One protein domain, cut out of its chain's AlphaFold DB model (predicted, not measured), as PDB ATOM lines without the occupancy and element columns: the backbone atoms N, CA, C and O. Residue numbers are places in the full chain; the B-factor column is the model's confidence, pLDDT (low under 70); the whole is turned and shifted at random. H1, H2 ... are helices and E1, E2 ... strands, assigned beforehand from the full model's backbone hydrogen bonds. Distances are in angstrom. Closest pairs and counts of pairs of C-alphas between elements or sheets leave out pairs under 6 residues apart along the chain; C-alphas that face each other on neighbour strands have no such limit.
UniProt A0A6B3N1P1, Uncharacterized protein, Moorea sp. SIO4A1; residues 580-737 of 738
ATOM      1  N   LEU A 580      31.083 -42.121 -31.339       68.25
ATOM      2  CA  LEU A 580      30.909 -41.644 -29.963       68.25
ATOM      3  C   LEU A 580      31.957 -40.587 -29.560       68.25
ATOM      4  O   LEU A 580      31.624 -39.585 -28.928       68.25
ATOM      5  N   GLU A 581      33.218 -40.788 -29.951       74.88
ATOM      6  CA  GLU A 581      34.330 -39.859 -29.700       74.88
ATOM      7  C   GLU A 581      34.170 -38.575 -30.529       74.88
ATOM      8  O   GLU A 581      34.334 -37.473 -30.008       74.88
ATOM      9  N   LEU A 582      33.750 -38.703 -31.794       77.31
ATOM     10  CA  LEU A 582      33.405 -37.568 -32.651       77.31
ATOM     11  C   LEU A 582      32.222 -36.765 -32.089       77.31
ATOM     12  O   LEU A 582      32.281 -35.537 -32.075       77.31
ATOM     13  N   HIS A 583      31.167 -37.437 -31.611       80.69
ATOM     14  CA  HIS A 583      30.006 -36.771 -31.013       80.69
ATOM     15  C   HIS A 583      30.412 -35.946 -29.791       80.69
ATOM     16  O   HIS A 583      30.108 -34.758 -29.716       80.69
ATOM     17  N   LYS A 584      31.199 -36.548 -28.893       84.69
ATOM     18  CA  LYS A 584      31.711 -35.880 -27.698       84.69
ATOM     19  C   LYS A 584      32.568 -34.653 -28.037       84.69
ATOM     20  O   LYS A 584      32.386 -33.595 -27.441       84.69
ATOM     21  N   LEU A 585      33.456 -34.751 -29.030       82.88
ATOM     22  CA  LEU A 585      34.246 -33.602 -29.499       82.88
ATOM     23  C   LEU A 585      33.361 -32.477 -30.071       82.88
ATOM     24  O   LEU A 585      33.674 -31.301 -29.888       82.88
ATOM     25  N   LEU A 586      32.244 -32.809 -30.725       86.69
ATOM     26  CA  LEU A 586      31.275 -31.835 -31.246       86.69
ATOM     27  C   LEU A 586      30.440 -31.167 -30.137       86.69
ATOM     28  O   LEU A 586      30.099 -29.985 -30.257       86.69
ATOM     29  N   GLU A 587      30.152 -31.871 -29.043       86.69
ATOM     30  CA  GLU A 587      29.558 -31.294 -27.830       86.69
ATOM     31  C   GLU A 587      30.541 -30.346 -27.126       86.69
ATOM     32  O   GLU A 587      30.210 -29.180 -26.893       86.69
ATOM     33  N   GLU A 588      31.767 -30.809 -26.861       87.88
ATOM     34  CA  GLU A 588      32.780 -30.111 -26.053       87.88
ATOM     35  C   GLU A 588      33.490 -28.955 -26.786       87.88
ATOM     36  O   GLU A 588      33.995 -28.040 -26.135       87.88
ATOM     37  N   THR A 589      33.528 -28.948 -28.127       85.38
ATOM     38  CA  THR A 589      34.247 -27.909 -28.889       85.38
ATOM     39  C   THR A 589      33.735 -26.490 -28.614       85.38
ATOM     40  O   THR A 589      32.529 -26.234 -28.570       85.38
ATOM     41  N   SER A 590      34.657 -25.531 -28.500       84.19
ATOM     42  CA  SER A 590      34.343 -24.097 -28.443       84.19
ATOM     43  C   SER A 590      34.212 -23.447 -29.828       84.19
ATOM     44  O   SER A 590      33.847 -22.272 -29.928       84.19
ATOM     45  N   GLN A 591      34.488 -24.189 -30.907       83.56
ATOM     46  CA  GLN A 591      34.462 -23.668 -32.268       83.56
ATOM     47  C   GLN A 591      33.022 -23.397 -32.711       83.56
ATOM     48  O   GLN A 591      32.167 -24.281 -32.736       83.56
ATOM     49  N   ARG A 592      32.758 -22.152 -33.118       79.25
ATOM     50  CA  ARG A 592      31.452 -21.726 -33.651       79.25
ATOM     51  C   ARG A 592      31.220 -22.176 -35.098       79.25
ATOM     52  O   ARG A 592      30.087 -22.179 -35.573       79.25
ATOM     53  N   TRP A 593      32.294 -22.497 -35.813       86.50
ATOM     54  CA  TRP A 593      32.274 -22.766 -37.245       86.50
ATOM     55  C   TRP A 593      32.745 -24.185 -37.536       86.50
ATOM     56  O   TRP A 593      33.822 -24.574 -37.087       86.50
ATOM     57  N   LEU A 594      31.974 -24.943 -38.318       86.62
ATOM     58  CA  LEU A 594      32.284 -26.348 -38.602       86.62
ATOM     59  C   LEU A 594      33.620 -26.511 -39.349       86.62
ATOM     60  O   LEU A 594      34.364 -27.454 -39.093       86.62
ATOM     61  N   TRP A 595      33.971 -25.552 -40.210       89.06
ATOM     62  CA  TRP A 595      35.284 -25.517 -40.861       89.06
ATOM     63  C   TRP A 595      36.431 -25.252 -39.870       89.06
ATOM     64  O   TRP A 595      37.498 -25.842 -40.009       89.06
ATOM     65  N   GLU A 596      36.221 -24.408 -38.852       88.38
ATOM     66  CA  GLU A 596      37.244 -24.156 -37.823       88.38
ATOM     67  C   GLU A 596      37.370 -25.338 -36.848       88.38
ATOM     68  O   GLU A 596      38.479 -25.627 -36.418       88.38
ATOM     69  N   PHE A 597      36.296 -26.094 -36.583       90.00
ATOM     70  CA  PHE A 597      36.363 -27.381 -35.871       90.00
ATOM     71  C   PHE A 597      37.249 -28.404 -36.596       90.00
ATOM     72  O   PHE A 597      38.174 -28.963 -36.007       90.00
ATOM     73  N   VAL A 598      37.027 -28.610 -37.896       85.75
ATOM     74  CA  VAL A 598      37.804 -29.583 -38.681       85.75
ATOM     75  C   VAL A 598      39.291 -29.207 -38.776       85.75
ATOM     76  O   VAL A 598      40.149 -30.090 -38.748       85.75
ATOM     77  N   VAL A 599      39.617 -27.913 -38.834       86.44
ATOM     78  CA  VAL A 599      41.014 -27.441 -38.868       86.44
ATOM     79  C   VAL A 599      41.665 -27.461 -37.483       86.44
ATOM     80  O   VAL A 599      42.732 -28.048 -37.321       86.44
ATOM     81  N   ASN A 600      41.048 -26.828 -36.485       84.56
ATOM     82  CA  ASN A 600      41.689 -26.555 -35.195       84.56
ATOM     83  C   ASN A 600      41.604 -27.736 -34.220       84.56
ATOM     84  O   ASN A 600      42.560 -27.984 -33.486       84.56
ATOM     85  N   ASP A 601      40.478 -28.453 -34.214       82.69
ATOM     86  CA  ASP A 601      40.177 -29.468 -33.201       82.69
ATOM     87  C   ASP A 601      40.425 -30.888 -33.745       82.69
ATOM     88  O   ASP A 601      40.877 -31.760 -33.005       82.69
ATOM     89  N   LEU A 602      40.205 -31.114 -35.050       80.50
ATOM     90  CA  LEU A 602      40.551 -32.374 -35.731       80.50
ATOM     91  C   LEU A 602      41.910 -32.350 -36.462       80.50
ATOM     92  O   LEU A 602      42.400 -33.406 -36.865       80.50
ATOM     93  N   GLY A 603      42.541 -31.181 -36.621       78.50
ATOM     94  CA  GLY A 603      43.911 -31.055 -37.136       78.50
ATOM     95  C   GLY A 603      44.087 -31.279 -38.645       78.50
ATOM     96  O   GLY A 603      45.173 -31.670 -39.075       78.50
ATOM     97  N   TYR A 604      43.047 -31.073 -39.460       79.44
ATOM     98  CA  TYR A 604      43.163 -31.183 -40.919       79.44
ATOM     99  C   TYR A 604      43.739 -29.903 -41.544       79.44
ATOM    100  O   TYR A 604      43.205 -28.815 -41.357       79.44
ATOM    101  N   GLU A 605      44.798 -30.046 -42.348       80.25
ATOM    102  CA  GLU A 605      45.470 -28.926 -43.038       80.25
ATOM    103  C   GLU A 605      45.187 -28.875 -44.553       80.25
ATOM    104  O   GLU A 605      45.285 -27.819 -45.180       80.25
ATOM    105  N   ASN A 606      44.859 -30.013 -45.178       86.44
ATOM    106  CA  ASN A 606      44.587 -30.084 -46.613       86.44
ATOM    107  C   ASN A 606      43.121 -29.731 -46.905       86.44
ATOM    108  O   ASN A 606      42.213 -30.354 -46.368       86.44
ATOM    109  N   HIS A 607      42.903 -28.767 -47.798       82.62
ATOM    110  CA  HIS A 607      41.576 -28.221 -48.100       82.62
ATOM    111  C   HIS A 607      40.556 -29.254 -48.590       82.62
ATOM    112  O   HIS A 607      39.420 -29.243 -48.128       82.62
ATOM    113  N   ASP A 608      40.963 -30.176 -49.460       77.56
ATOM    114  CA  ASP A 608      40.058 -31.187 -50.017       77.56
ATOM    115  C   ASP A 608      39.631 -32.189 -48.927       77.56
ATOM    116  O   ASP A 608      38.472 -32.593 -48.857       77.56
ATOM    117  N   GLN A 609      40.549 -32.519 -48.008       76.19
ATOM    118  CA  GLN A 609      40.266 -33.342 -46.825       76.19
ATOM    119  C   GLN A 609      39.404 -32.608 -45.787       76.19
ATOM    120  O   GLN A 609      38.540 -33.228 -45.168       76.19
ATOM    121  N   ILE A 610      39.610 -31.297 -45.603       82.00
ATOM    122  CA  ILE A 610      38.758 -30.458 -44.750       82.00
ATOM    123  C   ILE A 610      37.328 -30.467 -45.300       82.00
ATOM    124  O   ILE A 610      36.395 -30.734 -44.549       82.00
ATOM    125  N   LEU A 611      37.155 -30.245 -46.608       80.19
ATOM    126  CA  LEU A 611      35.854 -30.272 -47.275       80.19
ATOM    127  C   LEU A 611      35.172 -31.647 -47.150       80.19
ATOM    128  O   LEU A 611      33.999 -31.714 -46.782       80.19
ATOM    129  N   GLU A 612      35.895 -32.747 -47.392       74.62
ATOM    130  CA  GLU A 612      35.381 -34.113 -47.197       74.62
ATOM    131  C   GLU A 612      34.893 -34.332 -45.751       74.62
ATOM    132  O   GLU A 612      33.784 -34.825 -45.532       74.62
ATOM    133  N   MET A 613      35.674 -33.899 -44.758       77.94
ATOM    134  CA  MET A 613      35.348 -34.070 -43.341       77.94
ATOM    135  C   MET A 613      34.189 -33.174 -42.878       77.94
ATOM    136  O   MET A 613      33.285 -33.653 -42.192       77.94
ATOM    137  N   VAL A 614      34.140 -31.907 -43.310       84.56
ATOM    138  CA  VAL A 614      32.992 -31.006 -43.088       84.56
ATOM    139  C   VAL A 614      31.716 -31.623 -43.665       84.56
ATOM    140  O   VAL A 614      30.681 -31.622 -42.999       84.56
ATOM    141  N   ASN A 615      31.783 -32.203 -44.868       74.31
ATOM    142  CA  ASN A 615      30.640 -32.855 -45.508       74.31
ATOM    143  C   ASN A 615      30.155 -34.092 -44.738       74.31
ATOM    144  O   ASN A 615      28.945 -34.260 -44.567       74.31
ATOM    145  N   LEU A 616      31.079 -34.930 -44.257       74.56
ATOM    146  CA  LEU A 616      30.768 -36.111 -43.447       74.56
ATOM    147  C   LEU A 616      30.121 -35.727 -42.111       74.56
ATOM    148  O   LEU A 616      29.066 -36.264 -41.771       74.56
ATOM    149  N   ILE A 617      30.699 -34.768 -41.381       81.00
ATOM    150  CA  ILE A 617      30.175 -34.323 -40.082       81.00
ATOM    151  C   ILE A 617      28.819 -33.629 -40.243       81.00
ATOM    152  O   ILE A 617      27.895 -33.902 -39.476       81.00
ATOM    153  N   ALA A 618      28.660 -32.779 -41.263       82.50
ATOM    154  CA  ALA A 618      27.393 -32.110 -41.538       82.50
ATOM    155  C   ALA A 618      26.255 -33.114 -41.797       82.50
ATOM    156  O   ALA A 618      25.128 -32.916 -41.331       82.50
ATOM    157  N   HIS A 619      26.551 -34.204 -42.514       74.19
ATOM    158  CA  HIS A 619      25.593 -35.273 -42.779       74.19
ATOM    159  C   HIS A 619      25.306 -36.122 -41.533       74.19
ATOM    160  O   HIS A 619      24.139 -36.370 -41.234       74.19
ATOM    161  N   TYR A 620      26.347 -36.498 -40.782       77.94
ATOM    162  CA  TYR A 620      26.240 -37.223 -39.513       77.94
ATOM    163  C   TYR A 620      25.320 -36.490 -38.527       77.94
ATOM    164  O   TYR A 620      24.305 -37.046 -38.114       77.94
ATOM    165  N   LEU A 621      25.586 -35.206 -38.255       79.19
ATOM    166  CA  LEU A 621      24.743 -34.371 -37.392       79.19
ATOM    167  C   LEU A 621      23.299 -34.277 -37.908       79.19
ATOM    168  O   LEU A 621      22.365 -34.294 -37.117       79.19
ATOM    169  N   GLY A 622      23.087 -34.262 -39.228       75.75
ATOM    170  CA  GLY A 622      21.743 -34.277 -39.817       75.75
ATOM    171  C   GLY A 622      20.955 -35.570 -39.584       75.75
ATOM    172  O   GLY A 622      19.729 -35.542 -39.656       75.75
ATOM    173  N   GLN A 623      21.637 -36.684 -39.305       72.06
ATOM    174  CA  GLN A 623      21.022 -37.985 -39.032       72.06
ATOM    175  C   GLN A 623      20.929 -38.305 -37.536       72.06
ATOM    176  O   GLN A 623      19.945 -38.912 -37.120       72.06
ATOM    177  N   THR A 624      21.936 -37.934 -36.738       71.75
ATOM    178  CA  THR A 624      22.048 -38.369 -35.336       71.75
ATOM    179  C   THR A 624      21.629 -37.309 -34.328       71.75
ATOM    180  O   THR A 624      20.914 -37.637 -33.386       71.75
ATOM    181  N   ASP A 625      22.050 -36.052 -34.506       79.62
ATOM    182  CA  ASP A 625      21.612 -34.946 -33.647       79.62
ATOM    183  C   ASP A 625      21.572 -33.595 -34.391       79.62
ATOM    184  O   ASP A 625      22.526 -32.803 -34.365       79.62
ATOM    185  N   PRO A 626      20.422 -33.278 -35.015       81.25
ATOM    186  CA  PRO A 626      20.201 -31.983 -35.641       81.25
ATOM    187  C   PRO A 626      20.182 -30.811 -34.648       81.25
ATOM    188  O   PRO A 626      20.332 -29.672 -35.084       81.25
ATOM    189  N   LYS A 627      19.990 -31.036 -33.336       83.44
ATOM    190  CA  LYS A 627      20.065 -29.976 -32.314       83.44
ATOM    191  C   LYS A 627      21.518 -29.596 -32.057       83.44
ATOM    192  O   LYS A 627      21.826 -28.408 -32.122       83.44
ATOM    193  N   LEU A 628      22.408 -30.571 -31.863       82.94
ATOM    194  CA  LEU A 628      23.854 -30.325 -31.797       82.94
ATOM    195  C   LEU A 628      24.354 -29.664 -33.089       82.94
ATOM    196  O   LEU A 628      25.111 -28.696 -33.042       82.94
ATOM    197  N   GLY A 629      23.827 -30.086 -34.243       80.62
ATOM    198  CA  GLY A 629      24.062 -29.427 -35.529       80.62
ATOM    199  C   GLY A 629      23.767 -27.919 -35.538       80.62
ATOM    200  O   GLY A 629      24.513 -27.159 -36.163       80.62
ATOM    201  N   LYS A 630      22.736 -27.446 -34.814       83.94
ATOM    202  CA  LYS A 630      22.390 -26.010 -34.740       83.94
ATOM    203  C   LYS A 630      23.520 -25.139 -34.191       83.94
ATOM    204  O   LYS A 630      23.625 -23.991 -34.608       83.94
ATOM    205  N   LYS A 631      24.398 -25.682 -33.337       84.00
ATOM    206  CA  LYS A 631      25.590 -24.994 -32.799       84.00
ATOM    207  C   LYS A 631      26.469 -24.393 -33.904       84.00
ATOM    208  O   LYS A 631      27.077 -23.342 -33.707       84.00
ATOM    209  N   PHE A 632      26.490 -25.037 -35.073       80.56
ATOM    210  CA  PHE A 632      27.320 -24.663 -36.212       80.56
ATOM    211  C   PHE A 632      26.563 -23.908 -37.318       80.56
ATOM    212  O   PHE A 632      27.188 -23.529 -38.304       80.56
ATOM    213  N   VAL A 633      25.252 -23.658 -37.225       75.94
ATOM    214  CA  VAL A 633      24.488 -22.977 -38.296       75.94
ATOM    215  C   VAL A 633      23.725 -21.753 -37.803       75.94
ATOM    216  O   VAL A 633      23.531 -21.537 -36.614       75.94
ATOM    217  N   VAL A 634      23.299 -20.918 -38.751       55.97
ATOM    218  CA  VAL A 634      22.440 -19.758 -38.496       55.97
ATOM    219  C   VAL A 634      21.077 -20.051 -39.121       55.97
ATOM    220  O   VAL A 634      20.980 -20.105 -40.345       55.97
ATOM    221  N   GLY A 635      20.058 -20.263 -38.287       54.78
ATOM    222  CA  GLY A 635      18.681 -20.548 -38.703       54.78
ATOM    223  C   GLY A 635      17.954 -21.519 -37.763       54.78
ATOM    224  O   GLY A 635      18.582 -22.241 -36.988       54.78
ATOM    225  N   ASP A 636      16.624 -21.555 -37.852       49.16
ATOM    226  CA  ASP A 636      15.769 -22.302 -36.912       49.16
ATOM    227  C   ASP A 636      15.727 -23.815 -37.173       49.16
ATOM    228  O   ASP A 636      15.327 -24.597 -36.304       49.16
ATOM    229  N   VAL A 637      16.155 -24.254 -38.358       65.06
ATOM    230  CA  VAL A 637      16.176 -25.658 -38.784       65.06
ATOM    231  C   VAL A 637      17.589 -26.020 -39.221       65.06
ATOM    232  O   VAL A 637      18.168 -25.363 -40.084       65.06
ATOM    233  N   TYR A 638      18.139 -27.088 -38.644       73.44
ATOM    234  CA  TYR A 638      19.399 -27.638 -39.122       73.44
ATOM    235  C   TYR A 638      19.186 -28.325 -40.473       73.44
ATOM    236  O   TYR A 638      18.388 -29.255 -40.589       73.44
ATOM    237  N   ARG A 639      19.921 -27.864 -41.483       71.69
ATOM    238  CA  ARG A 639      20.041 -28.471 -42.811       71.69
ATOM    239  C   ARG A 639      21.547 -28.699 -43.062       71.69
ATOM    240  O   ARG A 639      22.300 -27.735 -42.881       71.69
ATOM    241  N   PRO A 640      22.029 -29.907 -43.424       69.44
ATOM    242  CA  PRO A 640      23.459 -30.174 -43.660       69.44
ATOM    243  C   PRO A 640      24.131 -29.200 -44.642       69.44
ATOM    244  O   PRO A 640      25.304 -28.858 -44.500       69.44
ATOM    245  N   GLU A 641      23.370 -28.698 -45.609       69.12
ATOM    246  CA  GLU A 641      23.772 -27.716 -46.614       69.12
ATOM    247  C   GLU A 641      24.140 -26.368 -45.966       69.12
ATOM    248  O   GLU A 641      25.135 -25.741 -46.329       69.12
ATOM    249  N   LEU A 642      23.406 -25.952 -44.925       72.00
ATOM    250  CA  LEU A 642      23.703 -24.734 -44.162       72.00
ATOM    251  C   LEU A 642      24.960 -24.887 -43.291       72.00
ATOM    252  O   LEU A 642      25.649 -23.894 -43.047       72.00
ATOM    253  N   ALA A 643      25.284 -26.110 -42.852       70.88
ATOM    254  CA  ALA A 643      26.484 -26.406 -42.063       70.88
ATOM    255  C   ALA A 643      27.772 -26.307 -42.891       70.88
ATOM    256  O   ALA A 643      28.802 -25.871 -42.380       70.88
ATOM    257  N   ARG A 644      27.705 -26.585 -44.199       73.38
ATOM    258  CA  ARG A 644      28.814 -26.327 -45.139       73.38
ATOM    259  C   ARG A 644      29.125 -24.837 -45.275       73.38
ATOM    260  O   ARG A 644      30.272 -24.468 -45.487       73.38
ATOM    261  N   LEU A 645      28.139 -23.970 -45.052       74.88
ATOM    262  CA  LEU A 645      28.310 -22.515 -45.017       74.88
ATOM    263  C   LEU A 645      28.728 -21.987 -43.627       74.88
ATOM    264  O   LEU A 645      28.599 -20.794 -43.339       74.88
ATOM    265  N   SER A 646      29.213 -22.863 -42.744       81.62
ATOM    266  CA  SER A 646      29.675 -22.526 -41.397       81.62
ATOM    267  C   SER A 646      31.166 -22.188 -41.367       81.62
ATOM    268  O   SER A 646      31.999 -22.974 -40.911       81.62
ATOM    269  N   TYR A 647      31.515 -21.005 -41.867       85.25
ATOM    270  CA  TYR A 647      32.890 -20.511 -41.846       85.25
ATOM    271  C   TYR A 647      32.977 -18.998 -41.607       85.25
ATOM    272  O   TYR A 647      32.073 -18.209 -41.914       85.25
ATOM    273  N   LYS A 648      34.119 -18.581 -41.067       80.69
ATOM    274  CA  LYS A 648      34.463 -17.185 -40.815       80.69
ATOM    275  C   LYS A 648      34.711 -16.450 -42.130       80.69
ATOM    276  O   LYS A 648      35.595 -16.803 -42.897       80.69
ATOM    277  N   GLY A 649      33.923 -15.404 -42.380       80.38
ATOM    278  CA  GLY A 649      33.991 -14.603 -43.609       80.38
ATOM    279  C   GLY A 649      32.735 -14.667 -44.482       80.38
ATOM    280  O   GLY A 649      32.486 -13.708 -45.207       80.38
ATOM    281  N   ARG A 650      31.874 -15.690 -44.335       83.56
ATOM    282  CA  ARG A 650      30.638 -15.870 -45.134       83.56
ATOM    283  C   ARG A 650      29.778 -14.604 -45.252       83.56
ATOM    284  O   ARG A 650      29.265 -14.308 -46.324       83.56
ATOM    285  N   LYS A 651      29.629 -13.816 -44.173       82.19
ATOM    286  CA  LYS A 651      28.850 -12.558 -44.205       82.19
ATOM    287  C   LYS A 651      29.420 -11.546 -45.208       82.19
ATOM    288  O   LYS A 651      28.645 -10.889 -45.890       82.19
ATOM    289  N   LYS A 652      30.751 -11.446 -45.307       85.50
ATOM    290  CA  LYS A 652      31.429 -10.575 -46.272       85.50
ATOM    291  C   LYS A 652      31.166 -11.066 -47.698       85.50
ATOM    292  O   LYS A 652      30.653 -10.290 -48.491       85.50
ATOM    293  N   VAL A 653      31.389 -12.358 -47.965       85.12
ATOM    294  CA  VAL A 653      31.121 -12.977 -49.280       85.12
ATOM    295  C   VAL A 653      29.659 -12.785 -49.698       85.12
ATOM    296  O   VAL A 653      29.402 -12.402 -50.834       85.12
ATOM    297  N   ARG A 654      28.692 -12.961 -48.782       87.44
ATOM    298  CA  ARG A 654      27.262 -12.704 -49.047       87.44
ATOM    299  C   ARG A 654      26.997 -11.247 -49.428       87.44
ATOM    300  O   ARG A 654      26.328 -11.009 -50.423       87.44
ATOM    301  N   SER A 655      27.515 -10.284 -48.662       85.12
ATOM    302  CA  SER A 655      27.340  -8.857 -48.969       85.12
ATOM    303  C   SER A 655      28.003  -8.455 -50.287       85.12
ATOM    304  O   SER A 655      27.394  -7.724 -51.057       85.12
ATOM    305  N   GLU A 656      29.205  -8.962 -50.573       89.69
ATOM    306  CA  GLU A 656      29.892  -8.742 -51.852       89.69
ATOM    307  C   GLU A 656      29.123  -9.378 -53.020       89.69
ATOM    308  O   GLU A 656      29.037  -8.775 -54.079       89.69
ATOM    309  N   THR A 657      28.504 -10.546 -52.816       89.56
ATOM    310  CA  THR A 657      27.707 -11.236 -53.845       89.56
ATOM    311  C   THR A 657      26.406 -10.503 -54.168       89.56
ATOM    312  O   THR A 657      26.101 -10.318 -55.339       89.56
ATOM    313  N   ILE A 658      25.651 -10.063 -53.155       88.00
ATOM    314  CA  ILE A 658      24.402  -9.301 -53.347       88.00
ATOM    315  C   ILE A 658      24.684  -7.939 -54.003       88.00
ATOM    316  O   ILE A 658      23.889  -7.465 -54.808       88.00
ATOM    317  N   ALA A 659      25.842  -7.337 -53.715       88.19
ATOM    318  CA  ALA A 659      26.268  -6.084 -54.329       88.19
ATOM    319  C   ALA A 659      26.694  -6.204 -55.806       88.19
ATOM    320  O   ALA A 659      26.852  -5.171 -56.445       88.19
ATOM    321  N   LEU A 660      26.884  -7.411 -56.364       85.81
ATOM    322  CA  LEU A 660      27.228  -7.561 -57.788       85.81
ATOM    323  C   LEU A 660      26.087  -7.134 -58.713       85.81
ATOM    324  O   LEU A 660      26.347  -6.596 -59.777       85.81
ATOM    325  N   THR A 661      24.843  -7.378 -58.313       82.94
ATOM    326  CA  THR A 661      23.645  -7.144 -59.134       82.94
ATOM    327  C   THR A 661      22.772  -6.025 -58.565       82.94
ATOM    328  O   THR A 661      21.552  -6.068 -58.702       82.94
ATOM    329  N   ASP A 662      23.373  -5.076 -57.834       86.38
ATOM    330  CA  ASP A 662      22.684  -4.006 -57.088       86.38
ATOM    331  C   ASP A 662      21.513  -4.501 -56.204       86.38
ATOM    332  O   ASP A 662      20.530  -3.800 -55.956       86.38
ATOM    333  N   GLY A 663      21.620  -5.728 -55.681       85.19
ATOM    334  CA  GLY A 663      20.576  -6.356 -54.872       85.19
ATOM    335  C   GLY A 663      19.417  -6.964 -55.668       85.19
ATOM    336  O   GLY A 663      18.394  -7.283 -55.072       85.19
ATOM    337  N   THR A 664      19.544  -7.161 -56.982       86.06
ATOM    338  CA  THR A 664      18.546  -7.842 -57.827       86.06
ATOM    339  C   THR A 664      18.890  -9.323 -58.034       86.06
ATOM    340  O   THR A 664      20.052  -9.696 -58.183       86.06
ATOM    341  N   CYS A 665      17.890 -10.205 -58.037       88.06
ATOM    342  CA  CYS A 665      18.057 -11.639 -58.288       88.06
ATOM    343  C   CYS A 665      18.617 -11.901 -59.695       88.06
ATOM    344  O   CYS A 665      17.979 -11.536 -60.680       88.06
ATOM    345  N   CYS A 666      19.749 -12.603 -59.810       83.38
ATOM    346  CA  CYS A 666      20.369 -12.886 -61.112       83.38
ATOM    347  C   CYS A 666      19.586 -13.868 -62.003       83.38
ATOM    348  O   CYS A 666      19.893 -13.987 -63.185       83.38
ATOM    349  N   LEU A 667      18.582 -14.568 -61.454       81.25
ATOM    350  CA  LEU A 667      17.773 -15.550 -62.184       81.25
ATOM    351  C   LEU A 667      16.471 -14.962 -62.739       81.25
ATOM    352  O   LEU A 667      16.223 -15.083 -63.933       81.25
ATOM    353  N   CYS A 668      15.641 -14.324 -61.903       83.19
ATOM    354  CA  CYS A 668      14.397 -13.701 -62.377       83.19
ATOM    355  C   CYS A 668      14.567 -12.247 -62.830       83.19
ATOM    356  O   CYS A 668      13.698 -11.751 -63.532       83.19
ATOM    357  N   GLN A 669      15.631 -11.552 -62.411       84.88
ATOM    358  CA  GLN A 669      15.903 -10.130 -62.694       84.88
ATOM    359  C   GLN A 669      14.826  -9.127 -62.211       84.88
ATOM    360  O   GLN A 669      15.001  -7.921 -62.349       84.88
ATOM    361  N   GLU A 670      13.743  -9.605 -61.589       81.19
ATOM    362  CA  GLU A 670      12.608  -8.799 -61.116       81.19
ATOM    363  C   GLU A 670      12.575  -8.617 -59.587       81.19
ATOM    364  O   GLU A 670      12.093  -7.602 -59.087       81.19
ATOM    365  N   SER A 671      13.054  -9.607 -58.827       88.81
ATOM    366  CA  SER A 671      12.929  -9.657 -57.362       88.81
ATOM    367  C   SER A 671      14.221  -9.257 -56.640       88.81
ATOM    368  O   SER A 671      15.318  -9.446 -57.162       88.81
ATOM    369  N   GLU A 672      14.105  -8.781 -55.397       89.62
ATOM    370  CA  GLU A 672      15.258  -8.510 -54.525       89.62
ATOM    371  C   GLU A 672      16.042  -9.803 -54.220       89.62
ATOM    372  O   GLU A 672      15.466 -10.835 -53.861       89.62
ATOM    373  N   ALA A 673      17.368  -9.755 -54.350       87.19
ATOM    374  CA  ALA A 673      18.283 -10.836 -54.009       87.19
ATOM    375  C   ALA A 673      18.470 -10.939 -52.490       87.19
ATOM    376  O   ALA A 673      19.495 -10.548 -51.926       87.19
ATOM    377  N   THR A 674      17.461 -11.487 -51.817       85.62
ATOM    378  CA  THR A 674      17.516 -11.760 -50.379       85.62
ATOM    379  C   THR A 674      18.521 -12.855 -50.028       85.62
ATOM    380  O   THR A 674      19.010 -12.892 -48.901       85.62
ATOM    381  N   GLU A 675      18.873 -13.736 -50.963       85.50
ATOM    382  CA  GLU A 675      19.668 -14.938 -50.728       85.50
ATOM    383  C   GLU A 675      20.898 -15.044 -51.638       85.50
ATOM    384  O   GLU A 675      21.091 -14.293 -52.594       85.50
ATOM    385  N   VAL A 676      21.787 -15.978 -51.296       85.81
ATOM    386  CA  VAL A 676      22.958 -16.313 -52.113       85.81
ATOM    387  C   VAL A 676      23.023 -17.818 -52.293       85.81
ATOM    388  O   VAL A 676      23.047 -18.562 -51.313       85.81
ATOM    389  N   TYR A 677      23.093 -18.243 -53.548       84.31
ATOM    390  CA  TYR A 677      23.271 -19.629 -53.947       84.31
ATOM    391  C   TYR A 677      24.743 -19.914 -54.260       84.31
ATOM    392  O   TYR A 677      25.396 -19.132 -54.955       84.31
ATOM    393  N   GLN A 678      25.264 -21.035 -53.755       80.56
ATOM    394  CA  GLN A 678      26.604 -21.525 -54.066       80.56
ATOM    395  C   GLN A 678      26.550 -22.643 -55.113       80.56
ATOM    396  O   GLN A 678      25.907 -23.664 -54.880       80.56
ATOM    397  N   THR A 679      27.277 -22.491 -56.226       71.00
ATOM    398  CA  THR A 679      27.444 -23.566 -57.228       71.00
ATOM    399  C   THR A 679      28.436 -24.634 -56.773       71.00
ATOM    400  O   THR A 679      28.322 -25.788 -57.165       71.00
ATOM    401  N   ASN A 680      29.397 -24.273 -55.921       72.75
ATOM    402  CA  ASN A 680      30.243 -25.213 -55.192       72.75
ATOM    403  C   ASN A 680      30.571 -24.622 -53.814       72.75
ATOM    404  O   ASN A 680      30.756 -23.412 -53.705       72.75
ATOM    405  N   TYR A 681      30.653 -25.454 -52.779       75.81
ATOM    406  CA  TYR A 681      30.886 -25.031 -51.396       75.81
ATOM    407  C   TYR A 681      32.379 -25.131 -51.061       75.81
ATOM    408  O   TYR A 681      32.847 -26.197 -50.670       75.81
ATOM    409  N   ASP A 682      33.124 -24.029 -51.194       80.06
ATOM    410  CA  ASP A 682      34.579 -23.982 -50.966       80.06
ATOM    411  C   ASP A 682      34.947 -23.311 -49.622       80.06
ATOM    412  O   ASP A 682      36.118 -23.107 -49.282       80.06
ATOM    413  N   GLY A 683      33.935 -22.974 -48.818       85.12
ATOM    414  CA  GLY A 683      34.089 -22.518 -47.441       85.12
ATOM    415  C   GLY A 683      34.823 -21.174 -47.365       85.12
ATOM    416  O   GLY A 683      34.451 -20.237 -48.070       85.12
ATOM    417  N   PRO A 684      35.909 -21.048 -46.573       84.12
ATOM    418  CA  PRO A 684      36.742 -19.840 -46.535       84.12
ATOM    419  C   PRO A 684      37.307 -19.371 -47.890       84.12
ATOM    420  O   PRO A 684      37.879 -18.281 -47.951       84.12
ATOM    421  N   ARG A 685      37.204 -20.180 -48.953       87.00
ATOM    422  CA  ARG A 685      37.631 -19.834 -50.314       87.00
ATOM    423  C   ARG A 685      36.508 -19.334 -51.226       87.00
ATOM    424  O   ARG A 685      36.832 -18.908 -52.334       87.00
ATOM    425  N   ASP A 686      35.248 -19.338 -50.778       85.88
ATOM    426  CA  ASP A 686      34.108 -18.829 -51.550       85.88
ATOM    427  C   ASP A 686      34.330 -17.376 -52.011       85.88
ATOM    428  O   ASP A 686      34.853 -16.532 -51.275       85.88
ATOM    429  N   ARG A 687      33.905 -17.065 -53.241       87.19
ATOM    430  CA  ARG A 687      34.041 -15.749 -53.877       87.19
ATOM    431  C   ARG A 687      32.768 -15.351 -54.619       87.19
ATOM    432  O   ARG A 687      32.229 -16.115 -55.426       87.19
ATOM    433  N   ALA A 688      32.356 -14.107 -54.392       85.88
ATOM    434  CA  ALA A 688      31.289 -13.444 -55.131       85.88
ATOM    435  C   ALA A 688      31.535 -13.525 -56.648       85.88
ATOM    436  O   ALA A 688      32.646 -13.258 -57.108       85.88
ATOM    437  N   GLY A 689      30.518 -13.931 -57.410       77.06
ATOM    438  CA  GLY A 689      30.555 -13.996 -58.877       77.06
ATOM    439  C   GLY A 689      31.375 -15.149 -59.469       77.06
ATOM    440  O   GLY A 689      31.384 -15.314 -60.683       77.06
ATOM    441  N   HIS A 690      32.046 -15.958 -58.640       81.56
ATOM    442  CA  HIS A 690      32.782 -17.149 -59.082       81.56
ATOM    443  C   HIS A 690      32.063 -18.440 -58.682       81.56
ATOM    444  O   HIS A 690      31.872 -19.329 -59.505       81.56
ATOM    445  N   ASN A 691      31.711 -18.585 -57.402       80.88
ATOM    446  CA  ASN A 691      30.957 -19.738 -56.897       80.88
ATOM    447  C   ASN A 691      29.806 -19.337 -55.964       80.88
ATOM    448  O   ASN A 691      29.205 -20.205 -55.343       80.88
ATOM    449  N   SER A 692      29.516 -18.039 -55.844       86.62
ATOM    450  CA  SER A 692      28.414 -17.473 -55.064       86.62
ATOM    451  C   SER A 692      27.657 -16.462 -55.925       86.62
ATOM    452  O   SER A 692      28.277 -15.530 -56.445       86.62
ATOM    453  N   PHE A 693      26.338 -16.635 -56.050       86.62
ATOM    454  CA  PHE A 693      25.467 -15.850 -56.934       86.62
ATOM    455  C   PHE A 693      24.217 -15.327 -56.202       86.62
ATOM    456  O   PHE A 693      23.651 -16.057 -55.382       86.62
ATOM    457  N   PRO A 694      23.782 -14.078 -56.457       89.31
ATOM    458  CA  PRO A 694      22.685 -13.439 -55.729       89.31
ATOM    459  C   PRO A 694      21.317 -13.848 -56.290       89.31
ATOM    460  O   PRO A 694      21.051 -13.688 -57.480       89.31
ATOM    461  N   VAL A 695      20.428 -14.371 -55.447       86.94
ATOM    462  CA  VAL A 695      19.107 -14.885 -55.854       86.94
ATOM    463  C   VAL A 695      18.019 -14.451 -54.872       86.94
ATOM    464  O   VAL A 695      18.296 -14.201 -53.702       86.94
ATOM    465  N   CYS A 696      16.771 -14.342 -55.323       87.25
ATOM    466  CA  CYS A 696      15.635 -14.222 -54.410       87.25
ATOM    467  C   CYS A 696      15.285 -15.590 -53.804       87.25
ATOM    468  O   CYS A 696      15.665 -16.631 -54.345       87.25
ATOM    469  N   TYR A 697      14.544 -15.576 -52.695       85.06
ATOM    470  CA  TYR A 697      14.085 -16.784 -52.002       85.06
ATOM    471  C   TYR A 697      13.364 -17.771 -52.941       85.06
ATOM    472  O   TYR A 697      13.734 -18.943 -52.994       85.06
ATOM    473  N   ASP A 698      12.411 -17.284 -53.742       83.94
ATOM    474  CA  ASP A 698      11.603 -18.128 -54.633       83.94
ATOM    475  C   ASP A 698      12.474 -18.805 -55.704       83.94
ATOM    476  O   ASP A 698      12.412 -20.015 -55.891       83.94
ATOM    477  N   CYS A 699      13.393 -18.067 -56.342       79.75
ATOM    478  CA  CYS A 699      14.344 -18.663 -57.288       79.75
ATOM    479  C   CYS A 699      15.309 -19.654 -56.615       79.75
ATOM    480  O   CYS A 699      15.764 -20.599 -57.261       79.75
ATOM    481  N   GLN A 700      15.640 -19.467 -55.335       82.50
ATOM    482  CA  GLN A 700      16.502 -20.400 -54.618       82.50
ATOM    483  C   GLN A 700      15.803 -21.747 -54.376       82.50
ATOM    484  O   GLN A 700      16.391 -22.786 -54.671       82.50
ATOM    485  N   GLU A 701      14.565 -21.746 -53.880       74.75
ATOM    486  CA  GLU A 701      13.814 -22.984 -53.622       74.75
ATOM    487  C   GLU A 701      13.277 -23.613 -54.934       74.75
ATOM    488  O   GLU A 701      13.497 -24.804 -55.170       74.75
ATOM    489  N   ASP A 702      12.685 -22.831 -55.848       72.00
ATOM    490  CA  ASP A 702      11.995 -23.357 -57.043       72.00
ATOM    491  C   ASP A 702      12.903 -23.596 -58.265       72.00
ATOM    492  O   ASP A 702      12.563 -24.402 -59.134       72.00
ATOM    493  N   ILE A 703      14.061 -22.927 -58.363       71.12
ATOM    494  CA  ILE A 703      14.999 -23.093 -59.492       71.12
ATOM    495  C   ILE A 703      16.286 -23.771 -59.025       71.12
ATOM    496  O   ILE A 703      16.623 -24.847 -59.527       71.12
ATOM    497  N   CYS A 704      16.996 -23.194 -58.052       73.50
ATOM    498  CA  CYS A 704      18.288 -23.728 -57.610       73.50
ATOM    499  C   CYS A 704      18.168 -25.068 -56.861       73.50
ATOM    500  O   CYS A 704      19.028 -25.937 -57.023       73.50
ATOM    501  N   TYR A 705      17.112 -25.261 -56.061       69.62
ATOM    502  CA  TYR A 705      16.860 -26.509 -55.325       69.62
ATOM    503  C   TYR A 705      15.896 -27.486 -56.032       69.62
ATOM    504  O   TYR A 705      15.640 -28.581 -55.520       69.62
ATOM    505  N   SER A 706      15.422 -27.166 -57.243       66.00
ATOM    506  CA  SER A 706      14.542 -28.057 -58.007       66.00
ATOM    507  C   SER A 706      15.286 -29.224 -58.655       66.00
ATOM    508  O   SER A 706      16.075 -29.065 -59.587       66.00
ATOM    509  N   LYS A 707      14.918 -30.439 -58.230       57.94
ATOM    510  CA  LYS A 707      15.427 -31.726 -58.742       57.94
ATOM    511  C   LYS A 707      15.260 -31.932 -60.253       57.94
ATOM    512  O   LYS A 707      15.863 -32.848 -60.799       57.94
ATOM    513  N   GLN A 708      14.408 -31.145 -60.911       56.59
ATOM    514  CA  GLN A 708      14.138 -31.253 -62.349       56.59
ATOM    515  C   GLN A 708      15.226 -30.582 -63.203       56.59
ATOM    516  O   GLN A 708      15.368 -30.919 -64.373       56.59
ATOM    517  N   ASN A 709      16.023 -29.686 -62.612       54.84
ATOM    518  CA  ASN A 709      17.084 -28.941 -63.294       54.84
ATOM    519  C   ASN A 709      18.443 -29.681 -63.286       54.84
ATOM    520  O   ASN A 709      19.473 -29.083 -63.603       54.84
ATOM    521  N   TRP A 710      18.479 -30.954 -62.865       63.75
ATOM    522  CA  TRP A 710      19.708 -31.694 -62.545       63.75
ATOM    523  C   TRP A 710      19.839 -32.985 -63.368       63.75
ATOM    524  O   TRP A 710      18.874 -33.736 -63.516       63.75
ATOM    525  N   GLU A 711      21.047 -33.300 -63.847       51.66
ATOM    526  CA  GLU A 711      21.323 -34.584 -64.506       51.66
ATOM    527  C   GLU A 711      21.667 -35.691 -63.485       51.66
ATOM    528  O   GLU A 711      22.498 -35.485 -62.592       51.66
ATOM    529  N   PRO A 712      21.082 -36.900 -63.602       43.38
ATOM    530  CA  PRO A 712      21.361 -38.004 -62.689       43.38
ATOM    531  C   PRO A 712      22.697 -38.696 -63.027       43.38
ATOM    532  O   PRO A 712      22.731 -39.647 -63.806       43.38
ATOM    533  N   GLY A 713      23.799 -38.245 -62.413       47.28
ATOM    534  CA  GLY A 713      25.132 -38.838 -62.640       47.28
ATOM    535  C   GLY A 713      26.198 -38.665 -61.544       47.28
ATOM    536  O   GLY A 713      27.297 -39.200 -61.691       47.28
ATOM    537  N   GLY A 714      25.907 -37.948 -60.452       40.91
ATOM    538  CA  GLY A 714      26.851 -37.730 -59.343       40.91
ATOM    539  C   GLY A 714      27.269 -39.023 -58.629       40.91
ATOM    540  O   GLY A 714      26.442 -39.911 -58.417       40.91
ATOM    541  N   LYS A 715      28.547 -39.147 -58.232       41.34
ATOM    542  CA  LYS A 715      29.058 -40.345 -57.529       41.34
ATOM    543  C   LYS A 715      28.631 -40.389 -56.065       41.34
ATOM    544  O   LYS A 715      28.583 -41.471 -55.480       41.34
ATOM    545  N   ASN A 716      28.271 -39.248 -55.491       42.00
ATOM    546  CA  ASN A 716      27.323 -39.185 -54.387       42.00
ATOM    547  C   ASN A 716      26.215 -38.155 -54.692       42.00
ATOM    548  O   ASN A 716      26.294 -37.392 -55.654       42.00
ATOM    549  N   ILE A 717      25.177 -38.129 -53.852       36.06
ATOM    550  CA  ILE A 717      24.003 -37.249 -54.011       36.06
ATOM    551  C   ILE A 717      24.312 -35.741 -53.917       36.06
ATOM    552  O   ILE A 717      23.444 -34.930 -54.216       36.06
ATOM    553  N   TRP A 718      25.528 -35.364 -53.513       46.88
ATOM    554  CA  TRP A 718      25.985 -33.988 -53.320       46.88
ATOM    555  C   TRP A 718      26.793 -33.444 -54.506       46.88
ATOM    556  O   TRP A 718      26.814 -32.229 -54.691       46.88
ATOM    557  N   ASP A 719      27.363 -34.311 -55.353       42.81
ATOM    558  CA  ASP A 719      27.925 -33.913 -56.660       42.81
ATOM    559  C   ASP A 719      26.824 -33.361 -57.599       42.81
ATOM    560  O   ASP A 719      27.104 -32.658 -58.566       42.81
ATOM    561  N   ALA A 720      25.551 -33.671 -57.313       43.69
ATOM    562  CA  ALA A 720      24.394 -33.293 -58.125       43.69
ATOM    563  C   ALA A 720      24.009 -31.801 -58.045       43.69
ATOM    564  O   ALA A 720      23.253 -31.329 -58.890       43.69
ATOM    565  N   HIS A 721      24.518 -31.045 -57.062       45.31
ATOM    566  CA  HIS A 721      24.198 -29.617 -56.908       45.31
ATOM    567  C   HIS A 721      24.964 -28.696 -57.869       45.31
ATOM    568  O   HIS A 721      24.660 -27.509 -57.930       45.31
ATOM    569  N   ALA A 722      25.953 -29.227 -58.591       50.94
ATOM    570  CA  ALA A 722      26.934 -28.459 -59.347       50.94
ATOM    571  C   ALA A 722      27.009 -28.923 -60.811       50.94
ATOM    572  O   ALA A 722      28.091 -29.223 -61.317       50.94
ATOM    573  N   THR A 723      25.870 -29.021 -61.514       56.59
ATOM    574  CA  THR A 723      25.930 -29.321 -62.954       56.59
ATOM    575  C   THR A 723      26.681 -28.195 -63.665       56.59
ATOM    576  O   THR A 723      26.446 -27.005 -63.419       56.59
ATOM    577  N   GLU A 724      27.622 -28.563 -64.536       57.94
ATOM    578  CA  GLU A 724      28.473 -27.587 -65.220       57.94
ATOM    579  C   GLU A 724      27.621 -26.634 -66.075       57.94
ATOM    580  O   GLU A 724      27.840 -25.426 -66.063       57.94
ATOM    581  N   ALA A 725      26.565 -27.157 -66.708       59.44
ATOM    582  CA  ALA A 725      25.604 -26.384 -67.487       59.44
ATOM    583  C   ALA A 725      24.828 -25.343 -66.653       59.44
ATOM    584  O   ALA A 725      24.748 -24.185 -67.064       59.44
ATOM    585  N   PHE A 726      24.292 -25.704 -65.476       66.50
ATOM    586  CA  PHE A 726      23.590 -24.734 -64.621       66.50
ATOM    587  C   PHE A 726      24.560 -23.710 -64.024       66.50
ATOM    588  O   PHE A 726      24.252 -22.521 -63.975       66.50
ATOM    589  N   SER A 727      25.767 -24.149 -63.657       66.50
ATOM    590  CA  SER A 727      26.830 -23.269 -63.159       66.50
ATOM    591  C   SER A 727      27.257 -22.247 -64.216       66.50
ATOM    592  O   SER A 727      27.355 -21.060 -63.910       66.50
ATOM    593  N   GLN A 728      27.447 -22.667 -65.471       68.50
ATOM    594  CA  GLN A 728      27.719 -21.767 -66.596       68.50
ATOM    595  C   GLN A 728      26.541 -20.815 -66.859       68.50
ATOM    596  O   GLN A 728      26.769 -19.625 -67.074       68.50
ATOM    597  N   TYR A 729      25.296 -21.303 -66.796       70.44
ATOM    598  CA  TYR A 729      24.095 -20.483 -66.977       70.44
ATOM    599  C   TYR A 729      23.969 -19.382 -65.913       70.44
ATOM    600  O   TYR A 729      23.876 -18.212 -66.274       70.44
ATOM    601  N   ILE A 730      24.026 -19.721 -64.619       68.50
ATOM    602  CA  ILE A 730      23.881 -18.728 -63.544       68.50
ATOM    603  C   ILE A 730      25.077 -17.767 -63.481       68.50
ATOM    604  O   ILE A 730      24.890 -16.577 -63.242       68.50
ATOM    605  N   THR A 731      26.290 -18.245 -63.790       74.38
ATOM    606  CA  THR A 731      27.470 -17.372 -63.923       74.38
ATOM    607  C   THR A 731      27.271 -16.369 -65.053       74.38
ATOM    608  O   THR A 731      27.530 -15.184 -64.874       74.38
ATOM    609  N   ARG A 732      26.770 -16.819 -66.210       71.56
ATOM    610  CA  ARG A 732      26.479 -15.942 -67.345       71.56
ATOM    611  C   ARG A 732      25.373 -14.936 -67.020       71.56
ATOM    612  O   ARG A 732      25.567 -13.758 -67.281       71.56
ATOM    613  N   ALA A 733      24.266 -15.380 -66.428       68.19
ATOM    614  CA  ALA A 733      23.151 -14.510 -66.058       68.19
ATOM    615  C   ALA A 733      23.568 -13.437 -65.036       68.19
ATOM    616  O   ALA A 733      23.172 -12.283 -65.162       68.19
ATOM    617  N   ALA A 734      24.431 -13.786 -64.074       66.50
ATOM    618  CA  ALA A 734      25.016 -12.817 -63.153       66.50
ATOM    619  C   ALA A 734      25.986 -11.847 -63.852       66.50
ATOM    620  O   ALA A 734      25.929 -10.655 -63.583       66.50
ATOM    621  N   LEU A 735      26.845 -12.325 -64.761       73.31
ATOM    622  CA  LEU A 735      27.791 -11.481 -65.511       73.31
ATOM    623  C   LEU A 735      27.122 -10.563 -66.547       73.31
ATOM    624  O   LEU A 735      27.699  -9.540 -66.888       73.31
ATOM    625  N   GLU A 736      25.934 -10.903 -67.050       72.06
ATOM    626  CA  GLU A 736      25.147 -10.038 -67.945       72.06
ATOM    627  C   GLU A 736      24.442  -8.882 -67.195       72.06
ATOM    628  O   GLU A 736      23.840  -8.022 -67.837       72.06
ATOM    629  N   MET A 737      24.536  -8.838 -65.856       60.31
ATOM    630  CA  MET A 737      23.975  -7.788 -64.989       60.31
ATOM    631  C   MET A 737      25.025  -6.858 -64.345       60.31
ATOM    632  O   MET A 737      24.630  -5.948 -63.616       60.31
TER     633      MET A 737
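Overview. This is residues 580 to 737 of the 738 residues of an uncharacterized protein of Moorea sp. SIO4A1 (UniProt A0A6B3N1P1). The model shows two lobes: in the first, H2, H4 and H5 pack on the long helix H3, with H1 at the end of the lobe away from the second; in the second, three helices, H6, H7 and H8, are set round a small two-stranded hairpin, E1 and E2. The chain passes between the lobes by residues 645 to 649, and a long loop, residues 705 to 723, joins H7 to H8. The printed part has 158 residues, with eight named helices and two named strands in the order H1 H2 H3 H4 H5 H6 E1 E2 H7 H8; the class is mostly helix, and the sheet, E1 - E2, is antiparallel. The whole is compact, with a radius of gyration of the C-alphas of 16.1 A, and spans 48 by 33 by 30 A.

Arrangement. Begin with H1, residues 580 to 588, which is near H2, residues 594 to 601, and H3, residues 607 to 624. H3 is the hub, touching three helices. Its residues 610 to 614 touch H2, closest at the C-alphas of Val 598 and Ile 610, 6.2 A, opposite ways at a steep tilt of 68 degrees, only just short of about perpendicular. It touches H4, residues 626 to 630, at C-alphas 621 and 629, 5.3 A, and H5, residues 640 to 644, at C-alphas 618 and 640, 4.9 A. Next find E1, residues 675 to 678, and E2, residues 692 to 695, a hairpin in which N 675 and O 695 are 2.8 A apart, within hydrogen-bond range. The closest C-alphas of H6, residues 650 to 661, and E2 are 658 and 694, 5.1 A; those of H7, residues 697 to 704, and E1 are 675 and 697, 6.0 A; those of H8, residues 724 to 735, and E2 are 693 and 734, 6.9 A. H3 is apart from E1, E2, H6, H7 and H8. Every O i to N i+4 pair is within hydrogen-bond range in H1, H2, H3, H4, H5, H7 and H8, and 7 of 8 in H6.

Along the chain. Find C-alpha 580 at (30.909, -41.644, -29.963), where H1 begins, 12.3 A long. H3 runs 25.4 A from C-alpha 607 at (41.576, -28.221, -48.100). H6 measures 17.9 A, E1 10.1 A and E2 9.7 A. H8, 16.1 A, ends at C-alpha 735, (27.791, -11.481, -65.511).

Size, cuts and confidence. The C-alphas farthest apart, Leu 580 and Glu 736, are 49.7 A apart. The printed part has no cut. Long links join H6 to E1, E1 to E2 and H7 to H8. Mean pLDDT of the printed part is 76.0; 35 residues are under 70, among them residues 705 to 728.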